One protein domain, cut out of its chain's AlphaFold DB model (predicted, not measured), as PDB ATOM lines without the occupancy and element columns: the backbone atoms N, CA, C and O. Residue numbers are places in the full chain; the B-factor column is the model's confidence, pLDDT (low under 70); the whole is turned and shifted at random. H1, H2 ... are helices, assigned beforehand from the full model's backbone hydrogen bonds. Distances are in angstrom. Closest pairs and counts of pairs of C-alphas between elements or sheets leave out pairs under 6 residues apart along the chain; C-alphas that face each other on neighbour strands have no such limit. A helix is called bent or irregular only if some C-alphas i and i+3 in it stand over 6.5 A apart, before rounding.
ATOM      1  N   TYR A   4     252.487 255.276 161.549       85.81
ATOM      2  CA  TYR A   4     252.742 254.688 160.241       85.81
ATOM      3  C   TYR A   4     253.847 253.636 160.329       85.81
ATOM      4  O   TYR A   4     253.629 252.463 160.025       85.81
ATOM      5  N   TYR A   5     255.003 254.022 160.872       85.12
ATOM      6  CA  TYR A   5     256.136 253.113 161.037       85.12
ATOM      7  C   TYR A   5     255.800 251.939 161.956       85.12
ATOM      8  O   TYR A   5     256.111 250.790 161.639       85.12
ATOM      9  N   LYS A   6     255.106 252.196 163.068       88.69
ATOM     10  CA  LYS A   6     254.686 251.145 163.999       88.69
ATOM     11  C   LYS A   6     253.752 250.138 163.326       88.69
ATOM     12  O   LYS A   6     253.952 248.938 163.491       88.69
ATOM     13  N   LYS A   7     252.764 250.606 162.557       89.62
ATOM     14  CA  LYS A   7     251.832 249.735 161.825       89.62
ATOM     15  C   LYS A   7     252.519 248.969 160.702       89.62
ATOM     16  O   LYS A   7     252.265 247.779 160.555       89.62
ATOM     17  N   GLY A   8     253.435 249.597 159.966       88.00
ATOM     18  CA  GLY A   8     254.209 248.906 158.932       88.00
ATOM     19  C   GLY A   8     255.089 247.794 159.497       88.00
ATOM     20  O   GLY A   8     255.088 246.686 158.969       88.00
ATOM     21  N   TRP A   9     255.733 248.016 160.649       90.62
ATOM     22  CA  TRP A   9     256.537 246.980 161.307       90.62
ATOM     23  C   TRP A   9     255.709 245.787 161.795       90.62
ATOM     24  O   TRP A   9     256.212 244.665 161.873       90.62
ATOM     25  N   LYS A  10     254.439 246.038 162.126       91.88
ATOM     26  CA  LYS A  10     253.462 245.013 162.501       91.88
ATOM     27  C   LYS A  10     252.733 244.395 161.304       91.88
ATOM     28  O   LYS A  10     251.983 243.445 161.493       91.88
ATOM     29  N   GLY A  11     252.941 244.910 160.090       88.69
ATOM     30  CA  GLY A  11     252.239 244.437 158.899       88.69
ATOM     31  C   GLY A  11     250.742 244.778 158.882       88.69
ATOM     32  O   GLY A  11     249.949 244.060 158.280       88.69
ATOM     33  N   GLU A  12     250.342 245.849 159.566       91.38
ATOM     34  CA  GLU A  12     248.940 246.271 159.720       91.38
ATOM     35  C   GLU A  12     248.487 247.265 158.633       91.38
ATOM     36  O   GLU A  12     247.334 247.687 158.633       91.38
ATOM     37  N   LEU A  13     249.385 247.661 157.724       89.19
ATOM     38  CA  LEU A  13     249.092 248.599 156.638       89.19
ATOM     39  C   LEU A  13     248.520 247.878 155.413       89.19
ATOM     40  O   LEU A  13     248.970 246.792 155.046       89.19
ATOM     41  N   ARG A  14     247.563 248.513 154.737       89.69
ATOM     42  CA  ARG A  14     247.079 248.101 153.412       89.69
ATOM     43  C   ARG A  14     248.079 248.509 152.331       89.69
ATOM     44  O   ARG A  14     248.846 249.445 152.508       89.69
ATOM     45  N   PHE A  15     248.034 247.850 151.176       84.75
ATOM     46  CA  PHE A  15     248.990 248.092 150.087       84.75
ATOM     47  C   PHE A  15     249.048 249.566 149.641       84.75
ATOM     48  O   PHE A  15     250.133 250.131 149.530       84.75
ATOM     49  N   GLY A  16     247.886 250.210 149.466       79.75
ATOM     50  CA  GLY A  16     247.804 251.637 149.132       79.75
ATOM     51  C   GLY A  16     248.310 252.556 150.249       79.75
ATOM     52  O   GLY A  16     248.891 253.601 149.979       79.75
ATOM     53  N   GLU A  17     248.206 252.132 151.509       86.31
ATOM     54  CA  GLU A  17     248.770 252.868 152.645       86.31
ATOM     55  C   GLU A  17     250.299 252.765 152.676       86.31
ATOM     56  O   GLU A  17     250.946 253.745 153.021       86.31
ATOM     57  N   VAL A  18     250.879 251.624 152.278       83.12
ATOM     58  CA  VAL A  18     252.341 251.434 152.191       83.12
ATOM     59  C   VAL A  18     252.963 252.278 151.072       83.12
ATOM     60  O   VAL A  18     254.048 252.825 151.256       83.12
ATOM     61  N   LEU A  19     252.307 252.369 149.909       76.81
ATOM     62  CA  LEU A  19     252.857 253.055 148.730       76.81
ATOM     63  C   LEU A  19     252.489 254.533 148.638       76.81
ATOM     64  O   LEU A  19     253.329 255.353 148.278       76.81
ATOM     65  N   PHE A  20     251.233 254.860 148.920       73.75
ATOM     66  CA  PHE A  20     250.672 256.180 148.643       73.75
ATOM     67  C   PHE A  20     250.303 256.933 149.911       73.75
ATOM     68  O   PHE A  20     249.867 258.076 149.823       73.75
ATOM     69  N   GLY A  21     250.448 256.308 151.085       70.31
ATOM     70  CA  GLY A  21     250.028 256.920 152.336       70.31
ATOM     71  C   GLY A  21     248.562 257.345 152.286       70.31
ATOM     72  O   GLY A  21     248.260 258.432 152.751       70.31
ATOM     73  N   GLU A  22     247.669 256.509 151.726       64.62
ATOM     74  CA  GLU A  22     246.228 256.777 151.487       64.62
ATOM     75  C   GLU A  22     245.414 257.268 152.710       64.62
ATOM     76  O   GLU A  22     244.231 257.570 152.581       64.62
ATOM     77  N   ALA A  23     246.016 257.369 153.896       67.88
ATOM     78  CA  ALA A  23     245.459 258.104 155.023       67.88
ATOM     79  C   ALA A  23     246.240 259.411 155.224       67.88
ATOM     80  O   ALA A  23     247.463 259.368 155.344       67.88
ATOM     81  N   ASP A  24     245.543 260.542 155.380       64.69
ATOM     82  CA  ASP A  24     246.143 261.882 155.551       64.69
ATOM     83  C   ASP A  24     247.266 261.932 156.606       64.69
ATOM     84  O   ASP A  24     248.256 262.649 156.469       64.69
ATOM     85  N   VAL A  25     247.153 261.108 157.651       68.69
ATOM     86  CA  VAL A  25     248.138 261.004 158.741       68.69
ATOM     87  C   VAL A  25     249.420 260.264 158.320       68.69
ATOM     88  O   VAL A  25     250.487 260.499 158.882       68.69
ATOM     89  N   TYR A  26     249.348 259.360 157.342       74.81
ATOM     90  CA  TYR A  26     250.475 258.546 156.873       74.81
ATOM     91  C   TYR A  26     251.253 259.193 155.734       74.81
ATOM     92  O   TYR A  26     252.451 258.942 155.628       74.81
ATOM     93  N   LEU A  27     250.620 260.057 154.937       71.75
ATOM     94  CA  LEU A  27     251.298 260.802 153.875       71.75
ATOM     95  C   LEU A  27     252.465 261.635 154.433       71.75
ATOM     96  O   LEU A  27     253.569 261.613 153.896       71.75
ATOM     97  N   ILE A  28     252.239 262.313 155.563       73.94
ATOM     98  CA  ILE A  28     253.257 263.131 156.236       73.94
ATOM     99  C   ILE A  28     254.361 262.248 156.832       73.94
ATOM    100  O   ILE A  28     255.544 262.541 156.668       73.94
ATOM    101  N   GLU A  29     253.999 261.153 157.512       73.75
ATOM    102  CA  GLU A  29     254.981 260.264 158.149       73.75
ATOM    103  C   GLU A  29     255.843 259.506 157.119       73.75
ATOM    104  O   GLU A  29     257.057 259.390 157.311       73.75
ATOM    105  N   GLY A  30     255.244 259.029 156.023       68.69
ATOM    106  CA  GLY A  30     255.938 258.372 154.912       68.69
ATOM    107  C   GLY A  30     256.755 259.348 154.064       68.69
ATOM    108  O   GLY A  30     257.907 259.062 153.736       68.69
ATOM    109  N   GLY A  31     256.215 260.540 153.794       71.06
ATOM    110  CA  GLY A  31     256.936 261.624 153.127       71.06
ATOM    111  C   GLY A  31     258.174 262.058 153.911       71.06
ATOM    112  O   GLY A  31     259.244 262.214 153.328       71.06
ATOM    113  N   ALA A  32     258.078 262.150 155.241       73.06
ATOM    114  CA  ALA A  32     259.224 262.441 156.101       73.06
ATOM    115  C   ALA A  32     260.321 261.362 156.020       73.06
ATOM    116  O   ALA A  32     261.502 261.708 156.048       73.06
ATOM    117  N   ALA A  33     259.961 260.079 155.855       70.44
ATOM    118  CA  ALA A  33     260.938 259.004 155.630       70.44
ATOM    119  C   ALA A  33     261.742 259.240 154.352       70.44
ATOM    120  O   ALA A  33     262.964 259.090 154.308       70.44
ATOM    121  N   TYR A  34     261.018 259.579 153.292       71.12
ATOM    122  CA  TYR A  34     261.581 259.760 151.966       71.12
ATOM    123  C   TYR A  34     262.468 261.011 151.921       71.12
ATOM    124  O   TYR A  34     263.600 260.960 151.447       71.12
ATOM    125  N   ILE A  35     261.998 262.110 152.516       78.38
ATOM    126  CA  ILE A  35     262.762 263.353 152.675       78.38
ATOM    127  C   ILE A  35     264.028 263.107 153.506       78.38
ATOM    128  O   ILE A  35     265.107 263.528 153.102       78.38
ATOM    129  N   GLY A  36     263.929 262.382 154.626       74.62
ATOM    130  CA  GLY A  36     265.081 262.043 155.466       74.62
ATOM    131  C   GLY A  36     266.148 261.238 154.718       74.62
ATOM    132  O   GLY A  36     267.333 261.555 154.813       74.62
ATOM    133  N   PHE A  37     265.732 260.253 153.913       76.38
ATOM    134  CA  PHE A  37     266.639 259.490 153.051       76.38
ATOM    135  C   PHE A  37     267.363 260.388 152.042       76.38
ATOM    136  O   PHE A  37     268.586 260.310 151.922       76.38
ATOM    137  N   TYR A  38     266.630 261.260 151.343       73.25
ATOM    138  CA  TYR A  38     267.231 262.154 150.354       73.25
ATOM    139  C   TYR A  38     268.150 263.195 150.980       73.25
ATOM    140  O   TYR A  38     269.208 263.445 150.421       73.25
ATOM    141  N   ILE A  39     267.820 263.744 152.151       80.06
ATOM    142  CA  ILE A  39     268.718 264.656 152.872       80.06
ATOM    143  C   ILE A  39     270.045 263.954 153.185       80.06
ATOM    144  O   ILE A  39     271.109 264.505 152.908       80.06
ATOM    145  N   LEU A  40     269.998 262.723 153.709       74.69
ATOM    146  CA  LEU A  40     271.207 261.945 153.993       74.69
ATOM    147  C   LEU A  40     272.002 261.635 152.716       74.69
ATOM    148  O   LEU A  40     273.221 261.797 152.704       74.69
ATOM    149  N   LEU A  41     271.320 261.252 151.632       75.19
ATOM    150  CA  LEU A  41     271.938 260.998 150.327       75.19
ATOM    151  C   LEU A  41     272.608 262.258 149.757       75.19
ATOM    152  O   LEU A  41     273.737 262.197 149.279       75.19
ATOM    153  N   THR A  42     271.935 263.405 149.830       75.44
ATOM    154  CA  THR A  42     272.456 264.699 149.387       75.44
ATOM    155  C   THR A  42     273.713 265.072 150.164       75.44
ATOM    156  O   THR A  42     274.732 265.384 149.550       75.44
ATOM    157  N   ILE A  43     273.685 264.976 151.498       76.44
ATOM    158  CA  ILE A  43     274.861 265.238 152.339       76.44
ATOM    159  C   ILE A  43     276.023 264.324 151.931       76.44
ATOM    160  O   ILE A  43     277.138 264.804 151.747       76.44
ATOM    161  N   LEU A  44     275.763 263.030 151.722       72.94
ATOM    162  CA  LEU A  44     276.777 262.069 151.286       72.94
ATOM    163  C   LEU A  44     277.430 262.462 149.959       72.94
ATOM    164  O   LEU A  44     278.657 262.482 149.878       72.94
ATOM    165  N   ILE A  45     276.630 262.817 148.950       73.19
ATOM    166  CA  ILE A  45     277.114 263.218 147.618       73.19
ATOM    167  C   ILE A  45     278.018 264.455 147.704       73.19
ATOM    168  O   ILE A  45     279.070 264.492 147.066       73.19
ATOM    169  N   PHE A  46     277.656 265.447 148.522       76.25
ATOM    170  CA  PHE A  46     278.414 266.697 148.640       76.25
ATOM    171  C   PHE A  46     279.703 266.588 149.473       76.25
ATOM    172  O   PHE A  46     280.529 267.495 149.426       76.25
ATOM    173  N   MET A  47     279.932 265.479 150.185       74.12
ATOM    174  CA  MET A  47     281.149 265.265 150.985       74.12
ATOM    175  C   MET A  47     282.355 264.748 150.175       74.12
ATOM    176  O   MET A  47     283.376 264.383 150.757       74.12
ATOM    177  N   GLY A  48     282.268 264.692 148.841       57.19
ATOM    178  CA  GLY A  48     283.383 264.368 147.933       57.19
ATOM    179  C   GLY A  48     283.808 262.891 147.908       57.19
ATOM    180  O   GLY A  48     284.310 262.427 146.892       57.19
ATOM    181  N   ASN A  49     283.546 262.133 148.980       64.81
ATOM    182  CA  ASN A  49     283.737 260.682 149.082       64.81
ATOM    183  C   ASN A  49     282.480 260.000 149.672       64.81
ATOM    184  O   ASN A  49     282.495 259.528 150.815       64.81
ATOM    185  N   PRO A  50     281.372 259.947 148.909       62.16
ATOM    186  CA  PRO A  50     280.051 259.524 149.385       62.16
ATOM    187  C   PRO A  50     279.961 258.080 149.885       62.16
ATOM    188  O   PRO A  50     279.015 257.752 150.580       62.16
ATOM    189  N   LEU A  51     280.896 257.195 149.535       66.69
ATOM    190  CA  LEU A  51     280.855 255.778 149.934       66.69
ATOM    191  C   LEU A  51     282.096 255.342 150.722       66.69
ATOM    192  O   LEU A  51     282.299 254.153 150.955       66.69
ATOM    193  N   SER A  52     282.937 256.288 151.147       67.38
ATOM    194  CA  SER A  52     284.081 255.959 151.995       67.38
ATOM    195  C   SER A  52     283.609 255.592 153.400       67.38
ATOM    196  O   SER A  52     282.912 256.375 154.036       67.38
ATOM    197  N   LEU A  53     284.051 254.449 153.932       66.19
ATOM    198  CA  LEU A  53     283.774 254.058 155.323       66.19
ATOM    199  C   LEU A  53     284.347 255.046 156.356       66.19
ATOM    200  O   LEU A  53     283.924 255.037 157.508       66.19
ATOM    201  N   ASN A  54     285.263 255.927 155.941       68.06
ATOM    202  CA  ASN A  54     285.788 257.012 156.773       68.06
ATOM    203  C   ASN A  54     284.812 258.196 156.890       68.06
ATOM    204  O   ASN A  54     285.023 259.093 157.704       68.06
ATOM    205  N   ASN A  55     283.750 258.227 156.080       71.62
ATOM    206  CA  ASN A  55     282.705 259.232 156.172       71.62
ATOM    207  C   ASN A  55     281.681 258.816 157.238       71.62
ATOM    208  O   ASN A  55     280.924 257.859 157.067       71.62
ATOM    209  N   VAL A  56     281.620 259.593 158.323       80.25
ATOM    210  CA  VAL A  56     280.727 259.357 159.468       80.25
ATOM    211  C   VAL A  56     279.244 259.277 159.083       80.25
ATOM    212  O   VAL A  56     278.474 258.647 159.798       80.25
ATOM    213  N   MET A  57     278.840 259.861 157.949       75.81
ATOM    214  CA  MET A  57     277.453 259.857 157.468       75.81
ATOM    215  C   MET A  57     277.083 258.600 156.668       75.81
ATOM    216  O   MET A  57     275.895 258.304 156.528       75.81
ATOM    217  N   VAL A  58     278.066 257.821 156.195       73.81
ATOM    218  CA  VAL A  58     277.818 256.575 155.445       73.81
ATOM    219  C   VAL A  58     277.136 255.545 156.333       73.81
ATOM    220  O   VAL A  58     276.151 254.935 155.924       73.81
ATOM    221  N   LEU A  59     277.616 255.369 157.564       76.50
ATOM    222  CA  LEU A  59     277.060 254.372 158.476       76.50
ATOM    223  C   LEU A  59     275.591 254.674 158.854       76.50
ATOM    224  O   LEU A  59     274.760 253.783 158.676       76.50
ATOM    225  N   PRO A  60     275.213 255.894 159.291       80.12
ATOM    226  CA  PRO A  60     273.816 256.272 159.499       80.12
ATOM    227  C   PRO A  60     272.936 256.069 158.265       80.12
ATOM    228  O   PRO A  60     271.820 255.576 158.398       80.12
ATOM    229  N   PHE A  61     273.425 256.402 157.069       78.19
ATOM    230  CA  PHE A  61     272.674 256.205 155.829       78.19
ATOM    231  C   PHE A  61     272.457 254.726 155.502       78.19
ATOM    232  O   PHE A  61     271.342 254.333 155.168       78.19
ATOM    233  N   LEU A  62     273.487 253.889 155.652       78.75
ATOM    234  CA  LEU A  62     273.372 252.443 155.463       78.75
ATOM    235  C   LEU A  62     272.405 251.828 156.476       78.75
ATOM    236  O   LEU A  62     271.534 251.051 156.096       78.75
ATOM    237  N   LEU A  63     272.511 252.207 157.752       83.06
ATOM    238  CA  LEU A  63     271.602 251.745 158.803       83.06
ATOM    239  C   LEU A  63     270.163 252.189 158.538       83.06
ATOM    240  O   LEU A  63     269.243 251.384 158.680       83.06
ATOM    241  N   TYR A  64     269.968 253.438 158.107       83.69
ATOM    242  CA  TYR A  64     268.663 253.950 157.707       83.69
ATOM    243  C   TYR A  64     268.100 253.153 156.529       83.69
ATOM    244  O   TYR A  64     266.969 252.678 156.594       83.69
ATOM    245  N   GLY A  65     268.900 252.954 155.478       80.69
ATOM    246  CA  GLY A  65     268.520 252.188 154.296       80.69
ATOM    247  C   GLY A  65     268.135 250.752 154.640       80.69
ATOM    248  O   GLY A  65     267.071 250.295 154.230       80.69
ATOM    249  N   ILE A  66     268.934 250.061 155.458       84.12
ATOM    250  CA  ILE A  66     268.649 248.693 155.919       84.12
ATOM    251  C   ILE A  66     267.361 248.658 156.747       84.12
ATOM    252  O   ILE A  66     266.483 247.837 156.481       84.12
ATOM    253  N   ALA A  67     267.216 249.544 157.736       86.50
ATOM    254  CA  ALA A  67     266.034 249.576 158.594       86.50
ATOM    255  C   ALA A  67     264.760 249.876 157.792       86.50
ATOM    256  O   ALA A  67     263.750 249.188 157.960       86.50
ATOM    257  N   PHE A  68     264.823 250.852 156.884       84.19
ATOM    258  CA  PHE A  68     263.727 251.203 155.988       84.19
ATOM    259  C   PHE A  68     263.385 250.049 155.041       84.19
ATOM    260  O   PHE A  68     262.214 249.731 154.849       84.19
ATOM    261  N   TYR A  69     264.392 249.360 154.508       82.81
ATOM    262  CA  TYR A  69     264.194 248.217 153.628       82.81
ATOM    263  C   TYR A  69     263.523 247.035 154.341       82.81
ATOM    264  O   TYR A  69     262.540 246.481 153.848       82.81
ATOM    265  N   VAL A  70     263.991 246.680 155.542       87.31
ATOM    266  CA  VAL A  70     263.357 245.641 156.374       87.31
ATOM    267  C   VAL A  70     261.927 246.035 156.734       87.31
ATOM    268  O   VAL A  70     261.023 245.197 156.704       87.31
ATOM    269  N   TRP A  71     261.711 247.311 157.055       90.25
ATOM    270  CA  TRP A  71     260.383 247.838 157.338       90.25
ATOM    271  C   TRP A  71     259.451 247.665 156.136       90.25
ATOM    272  O   TRP A  71     258.339 247.166 156.295       90.25
ATOM    273  N   LEU A  72     259.932 247.991 154.936       86.31
ATOM    274  CA  LEU A  72     259.188 247.909 153.684       86.31
ATOM    275  C   LEU A  72     258.803 246.461 153.347       86.31
ATOM    276  O   LEU A  72     257.642 246.194 153.040       86.31
ATOM    277  N   LEU A  73     259.727 245.506 153.506       88.31
ATOM    278  CA  LEU A  73     259.433 244.078 153.339       88.31
ATOM    279  C   LEU A  73     258.346 243.596 154.308       88.31
ATOM    280  O   LEU A  73     257.405 242.916 153.895       88.31
ATOM    281  N   LYS A  74     258.439 243.966 155.592       90.50
ATOM    282  CA  LYS A  74     257.422 243.614 156.597       90.50
ATOM    283  C   LYS A  74     256.064 244.236 156.289       90.50
ATOM    284  O   LYS A  74     255.046 243.547 156.386       90.50
ATOM    285  N   ALA A  75     256.050 245.508 155.903       89.62
ATOM    286  CA  ALA A  75     254.834 246.237 155.584       89.62
ATOM    287  C   ALA A  75     254.124 245.622 154.371       89.62
ATOM    288  O   ALA A  75     252.932 245.324 154.451       89.62
ATOM    289  N   PHE A  76     254.851 245.336 153.284       90.19
ATOM    290  CA  PHE A  76     254.269 244.690 152.109       90.19
ATOM    291  C   PHE A  76     253.794 243.267 152.398       90.19
ATOM    292  O   PHE A  76     252.673 242.914 152.023       90.19
ATOM    293  N   TRP A  77     254.583 242.474 153.126       91.12
ATOM    294  CA  TRP A  77     254.190 241.117 153.502       91.12
ATOM    295  C   TRP A  77     252.905 241.100 154.336       91.12
ATOM    296  O   TRP A  77     251.992 240.319 154.069       91.12
ATOM    297  N   GLY A  78     252.803 242.000 155.317       91.44
ATOM    298  CA  GLY A  78     251.590 242.192 156.109       91.44
ATOM    299  C   GLY A  78     250.402 242.675 155.281       91.44
ATOM    300  O   GLY A  78     249.301 242.144 155.419       91.44
ATOM    301  N   SER A  79     250.631 243.593 154.339       91.00
ATOM    302  CA  SER A  79     249.576 244.120 153.469       91.00
ATOM    303  C   SER A  79     248.927 243.053 152.585       91.00
ATOM    304  O   SER A  79     247.737 243.145 152.284       91.00
ATOM    305  N   ALA A  80     249.665 241.993 152.236       91.25
ATOM    306  CA  ALA A  80     249.104 240.853 151.522       91.25
ATOM    307  C   ALA A  80     248.024 240.139 152.348       91.25
ATOM    308  O   ALA A  80     247.049 239.649 151.785       91.25
ATOM    309  N   ASN A  81     248.162 240.116 153.677       90.25
ATOM    310  CA  ASN A  81     247.178 239.516 154.582       90.25
ATOM    311  C   ASN A  81     245.946 240.412 154.782       90.25
ATOM    312  O   ASN A  81     244.877 239.914 155.118       90.25
ATOM    313  N   GLN A  82     246.088 241.718 154.545       87.88
ATOM    314  CA  GLN A  82     244.987 242.688 154.565       87.88
ATOM    315  C   GLN A  82     244.257 242.778 153.211       87.88
ATOM    316  O   GLN A  82     243.256 243.487 153.076       87.88
ATOM    317  N   CYS A  83     244.752 242.089 152.178       87.88
ATOM    318  CA  CYS A  83     244.170 242.119 150.844       87.88
ATOM    319  C   CYS A  83     242.967 241.169 150.754       87.88
ATOM    320  O   CYS A  83     243.097 239.960 150.930       87.88
ATOM    321  N   LYS A  84     241.789 241.706 150.416       87.19
ATOM    322  CA  LYS A  84     240.562 240.905 150.243       87.19
ATOM    323  C   LYS A  84     240.616 239.980 149.020       87.19
ATOM    324  O   LYS A  84     239.937 238.960 148.989       87.19
ATOM    325  N   SER A  85     241.397 240.341 148.000       92.00
ATOM    326  CA  SER A  85     241.548 239.548 146.777       92.00
ATOM    327  C   SER A  85     242.682 238.541 146.927       92.00
ATOM    328  O   SER A  85     243.829 238.923 147.151       92.00
ATOM    329  N   LYS A  86     242.389 237.253 146.712       89.12
ATOM    330  CA  LYS A  86     243.398 236.181 146.725       89.12
ATOM    331  C   LYS A  86     244.490 236.409 145.674       89.12
ATOM    332  O   LYS A  86     245.667 236.222 145.965       89.12
ATOM    333  N   LEU A  87     244.102 236.842 144.472       90.94
ATOM    334  CA  LEU A  87     245.041 237.184 143.399       90.94
ATOM    335  C   LEU A  87     245.912 238.383 143.792       90.94
ATOM    336  O   LEU A  87     247.128 238.325 143.643       90.94
ATOM    337  N   GLY A  88     245.306 239.425 144.371       87.44
ATOM    338  CA  GLY A  88     246.031 240.598 144.864       87.44
ATOM    339  C   GLY A  88     247.049 240.248 145.953       87.44
ATOM    340  O   GLY A  88     248.205 240.649 145.862       87.44
ATOM    341  N   ALA A  89     246.666 239.430 146.935       89.75
ATOM    342  CA  ALA A  89     247.564 238.966 147.993       89.75
ATOM    343  C   ALA A  89     248.777 238.199 147.438       89.75
ATOM    344  O   ALA A  89     249.905 238.411 147.886       89.75
ATOM    345  N   ILE A  90     248.558 237.324 146.448       91.38
ATOM    346  CA  ILE A  90     249.637 236.588 145.776       91.38
ATOM    347  C   ILE A  90     250.564 237.558 145.044       91.38
ATOM    348  O   ILE A  90     251.773 237.482 145.240       91.38
ATOM    349  N   LEU A  91     250.017 238.489 144.258       89.69
ATOM    350  CA  LEU A  91     250.813 239.479 143.528       89.69
ATOM    351  C   LEU A  91     251.675 240.325 144.470       89.69
ATOM    352  O   LEU A  91     252.861 240.503 144.204       89.69
ATOM    353  N   ILE A  92     251.122 240.777 145.600       89.00
ATOM    354  CA  ILE A  92     251.876 241.531 146.612       89.00
ATOM    355  C   ILE A  92     253.025 240.686 147.168       89.00
ATOM    356  O   ILE A  92     254.151 241.169 147.260       89.00
ATOM    357  N   ARG A  93     252.787 239.413 147.511       90.12
ATOM    358  CA  ARG A  93     253.843 238.521 148.025       90.12
ATOM    359  C   ARG A  93     254.926 238.257 146.987       90.12
ATOM    360  O   ARG A  93     256.105 238.345 147.319       90.12
ATOM    361  N   VAL A  94     254.536 237.980 145.742       90.06
ATOM    362  CA  VAL A  94     255.473 237.795 144.625       90.06
ATOM    363  C   VAL A  94     256.317 239.050 144.446       90.06
ATOM    364  O   VAL A  94     257.535 238.946 144.429       90.06
ATOM    365  N   PHE A  95     255.701 240.233 144.408       86.19
ATOM    366  CA  PHE A  95     256.412 241.507 144.314       86.19
ATOM    367  C   PHE A  95     257.386 241.719 145.484       86.19
ATOM    368  O   PHE A  95     258.544 242.064 145.265       86.19
ATOM    369  N   THR A  96     256.951 241.433 146.716       87.19
ATOM    370  CA  THR A  96     257.766 241.579 147.937       87.19
ATOM    371  C   THR A  96     259.013 240.697 147.918       87.19
ATOM    372  O   THR A  96     260.048 241.098 148.434       87.19
ATOM    373  N   VAL A  97     258.930 239.500 147.326       85.94
ATOM    374  CA  VAL A  97     260.067 238.570 147.185       85.94
ATOM    375  C   VAL A  97     260.903 238.884 145.945       85.94
ATOM    376  O   VAL A  97     262.124 238.762 145.968       85.94
ATOM    377  N   PHE A  98     260.271 239.314 144.857       85.62
ATOM    378  CA  PHE A  98     260.961 239.619 143.610       85.62
ATOM    379  C   PHE A  98     261.857 240.855 143.737       85.62
ATOM    380  O   PHE A  98     262.970 240.855 143.222       85.62
ATOM    381  N   LEU A  99     261.416 241.882 144.469       81.38
ATOM    382  CA  LEU A  99     262.176 243.113 144.680       81.38
ATOM    383  C   LEU A  99     263.584 242.881 145.288       81.38
ATOM    384  O   LEU A  99     264.551 243.400 144.723       81.38
ATOM    385  N   PRO A 100     263.765 242.106 146.384       77.69
ATOM    386  CA  PRO A 100     265.091 241.774 146.910       77.69
ATOM    387  C   PRO A 100     265.932 240.963 145.938       77.69
ATOM    388  O   PRO A 100     267.121 241.242 145.799       77.69
ATOM    389  N   ILE A 101     265.332 239.995 145.241       79.38
ATOM    390  CA  ILE A 101     266.051 239.180 144.257       79.38
ATOM    391  C   ILE A 101     266.586 240.071 143.135       79.38
ATOM    392  O   ILE A 101     267.775 240.022 142.828       79.38
ATOM    393  N   LEU A 102     265.739 240.934 142.568       80.94
ATOM    394  CA  LEU A 102     266.136 241.874 141.525       80.94
ATOM    395  C   LEU A 102     267.233 242.825 142.019       80.94
ATOM    396  O   LEU A 102     268.217 243.039 141.318       80.94
ATOM    397  N   SER A 103     267.097 243.350 143.240       74.75
ATOM    398  CA  SER A 103     268.095 244.243 143.844       74.75
ATOM    399  C   SER A 103     269.453 243.551 144.009       74.75
ATOM    400  O   SER A 103     270.485 244.143 143.702       74.75
ATOM    401  N   LEU A 104     269.464 242.286 144.439       75.31
ATOM    402  CA  LEU A 104     270.682 241.490 144.587       75.31
ATOM    403  C   LEU A 104     271.331 241.179 143.233       75.31
ATOM    404  O   LEU A 104     272.544 241.313 143.094       75.31
ATOM    405  N   VAL A 105     270.536 240.823 142.221       80.69
ATOM    406  CA  VAL A 105     271.037 240.608 140.854       80.69
ATOM    407  C   VAL A 105     271.669 241.887 140.303       80.69
ATOM    408  O   VAL A 105     272.790 241.844 139.802       80.69
ATOM    409  N   LEU A 106     270.997 243.034 140.441       80.19
ATOM    410  CA  LEU A 106     271.532 244.328 140.006       80.19
ATOM    411  C   LEU A 106     272.822 244.693 140.746       80.19
ATOM    412  O   LEU A 106     273.768 245.163 140.119       80.19
ATOM    413  N   PHE A 107     272.892 244.432 142.053       76.44
ATOM    414  CA  PHE A 107     274.108 244.642 142.836       76.44
ATOM    415  C   PHE A 107     275.281 243.800 142.314       76.44
ATOM    416  O   PHE A 107     276.370 244.331 142.108       76.44
ATOM    417  N   VAL A 108     275.059 242.510 142.040       79.44
ATOM    418  CA  VAL A 108     276.090 241.624 141.475       79.44
ATOM    419  C   VAL A 108     276.536 242.109 140.095       79.44
ATOM    420  O   VAL A 108     277.736 242.169 139.836       79.44
ATOM    421  N   LEU A 109     275.602 242.504 139.222       83.62
ATOM    422  CA  LEU A 109     275.929 243.029 137.893       83.62
ATOM    423  C   LEU A 109     276.767 244.312 137.964       83.62
ATOM    424  O   LEU A 109     277.749 244.437 137.234       83.62
ATOM    425  N   LEU A 110     276.417 245.239 138.861       76.06
ATOM    426  CA  LEU A 110     277.201 246.454 139.096       76.06
ATOM    427  C   LEU A 110     278.603 246.124 139.614       76.06
ATOM    428  O   LEU A 110     279.582 246.685 139.128       76.06
ATOM    429  N   LEU A 111     278.715 245.193 140.561       77.94
ATOM    430  CA  LEU A 111     280.000 244.767 141.111       77.94
ATOM    431  C   LEU A 111     280.897 244.156 140.026       77.94
ATOM    432  O   LEU A 111     282.058 244.540 139.910       77.94
ATOM    433  N   VAL A 112     280.351 243.274 139.180       85.81
ATOM    434  CA  VAL A 112     281.072 242.715 138.024       85.81
ATOM    435  C   VAL A 112     281.503 243.824 137.064       85.81
ATOM    436  O   VAL A 112     282.665 243.854 136.663       85.81
ATOM    437  N   TYR A 113     280.609 244.759 136.730       85.69
ATOM    438  CA  TYR A 113     280.924 245.887 135.853       85.69
ATOM    439  C   TYR A 113     282.106 246.716 136.380       85.69
ATOM    440  O   TYR A 113     283.061 246.952 135.640       85.69
ATOM    441  N   TYR A 114     282.087 247.111 137.656       77.31
ATOM    442  CA  TYR A 114     283.169 247.902 138.248       77.31
ATOM    443  C   TYR A 114     284.485 247.128 138.355       77.31
ATOM    444  O   TYR A 114     285.538 247.715 138.118       77.31
ATOM    445  N   ILE A 115     284.449 245.823 138.651       82.56
ATOM    446  CA  ILE A 115     285.657 244.981 138.635       82.56
ATOM    447  C   ILE A 115     286.260 244.947 137.230       82.56
ATOM    448  O   ILE A 115     287.458 245.170 137.076       82.56
ATOM    449  N   VAL A 116     285.442 244.712 136.202       90.44
ATOM    450  CA  VAL A 116     285.908 244.680 134.808       90.44
ATOM    451  C   VAL A 116     286.500 246.028 134.401       90.44
ATOM    452  O   VAL A 116     287.589 246.058 133.836       90.44
ATOM    453  N   GLN A 117     285.841 247.144 134.729       83.19
ATOM    454  CA  GLN A 117     286.375 248.486 134.462       83.19
ATOM    455  C   GLN A 117     287.702 248.736 135.188       83.19
ATOM    456  O   GLN A 117     288.638 249.250 134.579       83.19
ATOM    457  N   GLY A 118     287.814 248.328 136.455       79.88
ATOM    458  CA  GLY A 118     289.055 248.439 137.221       79.88
ATOM    459  C   GLY A 118     290.200 247.619 136.620       79.88
ATOM    460  O   GLY A 118     291.323 248.106 136.544       79.88
ATOM    461  N   ILE A 119     289.916 246.407 136.127       88.69
ATOM    462  CA  ILE A 119     290.903 245.572 135.423       88.69
ATOM    463  C   ILE A 119     291.335 246.232 134.110       88.69
ATOM    464  O   ILE A 119     292.529 246.299 133.841       88.69
ATOM    465  N   ILE A 120     290.392 246.741 133.305       92.12
ATOM    466  CA  ILE A 120     290.705 247.430 132.042       92.12
ATOM    467  C   ILE A 120     291.616 248.634 132.300       92.12
ATOM    468  O   ILE A 120     292.624 248.772 131.617       92.12
ATOM    469  N   GLN A 121     291.298 249.460 133.302       83.62
ATOM    470  CA  GLN A 121     292.118 250.619 133.673       83.62
ATOM    471  C   GLN A 121     293.502 250.234 134.205       83.62
ATOM    472  O   GLN A 121     294.464 250.945 133.958       83.62
ATOM    473  N   ALA A 122     293.623 249.130 134.946       82.62
ATOM    474  CA  ALA A 122     294.916 248.670 135.454       82.62
ATOM    475  C   ALA A 122     295.825 248.088 134.354       82.62
ATOM    476  O   ALA A 122     297.037 247.999 134.546       82.62
ATOM    477  N   LEU A 123     295.241 247.654 133.233       87.56
ATOM    478  CA  LEU A 123     295.948 247.095 132.080       87.56
ATOM    479  C   LEU A 123     296.207 248.123 130.962       87.56
ATOM    480  O   LEU A 123     296.911 247.786 130.009       87.56
ATOM    481  N   SER A 124     295.635 249.329 131.057       72.12
ATOM    482  CA  SER A 124     295.844 250.461 130.137       72.12
ATOM    483  C   SER A 124     296.902 251.423 130.656       72.12
ATOM    484  O   SER A 124     297.738 251.864 129.839       72.12
TER     485      SER A 124
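Overview. This is residues 4 to 124 of the 124 residues of an uncharacterized protein of Legionella waltersii (UniProt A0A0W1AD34). Three long helices make a Z: H5 and H3 run nearly alike as its two bars, and H4 is the diagonal between them, meeting H3 near the end of H3 and H5 near the start of H5. The short helices H1 and H2 fill the opening of the V between the start of H3 and the last part of H4, while residues 101 to 124 stick out as a free arm, mostly of H5. The printed part has 121 residues with five named helices, in the order H1, H2, H3, H4, H5, and no named strand; the class is all helix. The whole is loose, with a radius of gyration of the C-alphas of 18.1 A, and spans 59 by 30 by 18 A.

Along the chain. The longest helix, H5, covers residues 86 to 123 and measures 55.6 A from C-alpha 86 at (243.398, 236.181, 146.725) to C-alpha 123 at (295.948, 247.095, 132.080). H4 covers residues 58 to 81, 35.1 A long. H3 covers residues 24 to 46, 33.4 A long; it is neither bent nor irregular, but only just: C-alphas 25 and 28 are 6.1 A apart. H1, residues 4 to 10, begins with C-alpha 4 at (252.742, 254.688, 160.241) and is 10.0 A long. H2, residues 15 to 20, is 8.4 A long.

Arrangement. H4 is the hub, touching the four other helices. H4 and H5 form a helical hairpin at a shallow tilt of 28 degrees, opposite ways; they touch through residues 73 to 81 and 88 to 96 alone, and their closest C-alphas are those of Ala 80 and Ala 89, 4.3 A apart. H3 and H4 form another helical hairpin, at a shallow tilt of 30 degrees, opposite ways; residues 37 to 44 touch residues 58 to 65, with the C-alphas of Leu 40 and Phe 61 closest at 6.2 A. H1 touches H4 at a steep tilt of 66 degrees, the closest C-alphas being those of Gly 8 and Ala 75, 4.3 A apart. H1 also touches H3, about perpendicular at 85 degrees, with the C-alphas of Tyr 4 and Tyr 26 closest at 5.6 A. H2 touches H4 at a steep tilt of 43 degrees, with the C-alphas of Phe 15 and Ser 79 closest at 5.2 A. H3 and H5 are apart, and so are H1 and H5. Every O i to N i+4 pair is within hydrogen-bond range in H1 and H2; the counts are 17 of 19 in H3, 19 of 20 in H4 and 32 of 34 in H5.

Size, cuts and confidence. The two C-alphas farthest apart, those of Lys 84 and Ser 124, are 59.6 A apart. The printed part has no cut and ends at the chain's last residue. The link from H3 to H4 is long, with 11 residues; the other three are tight. Mean pLDDT of the printed part is 80.8, and 12 residues are under 70: 22 to 25, 30 and 48 to 54.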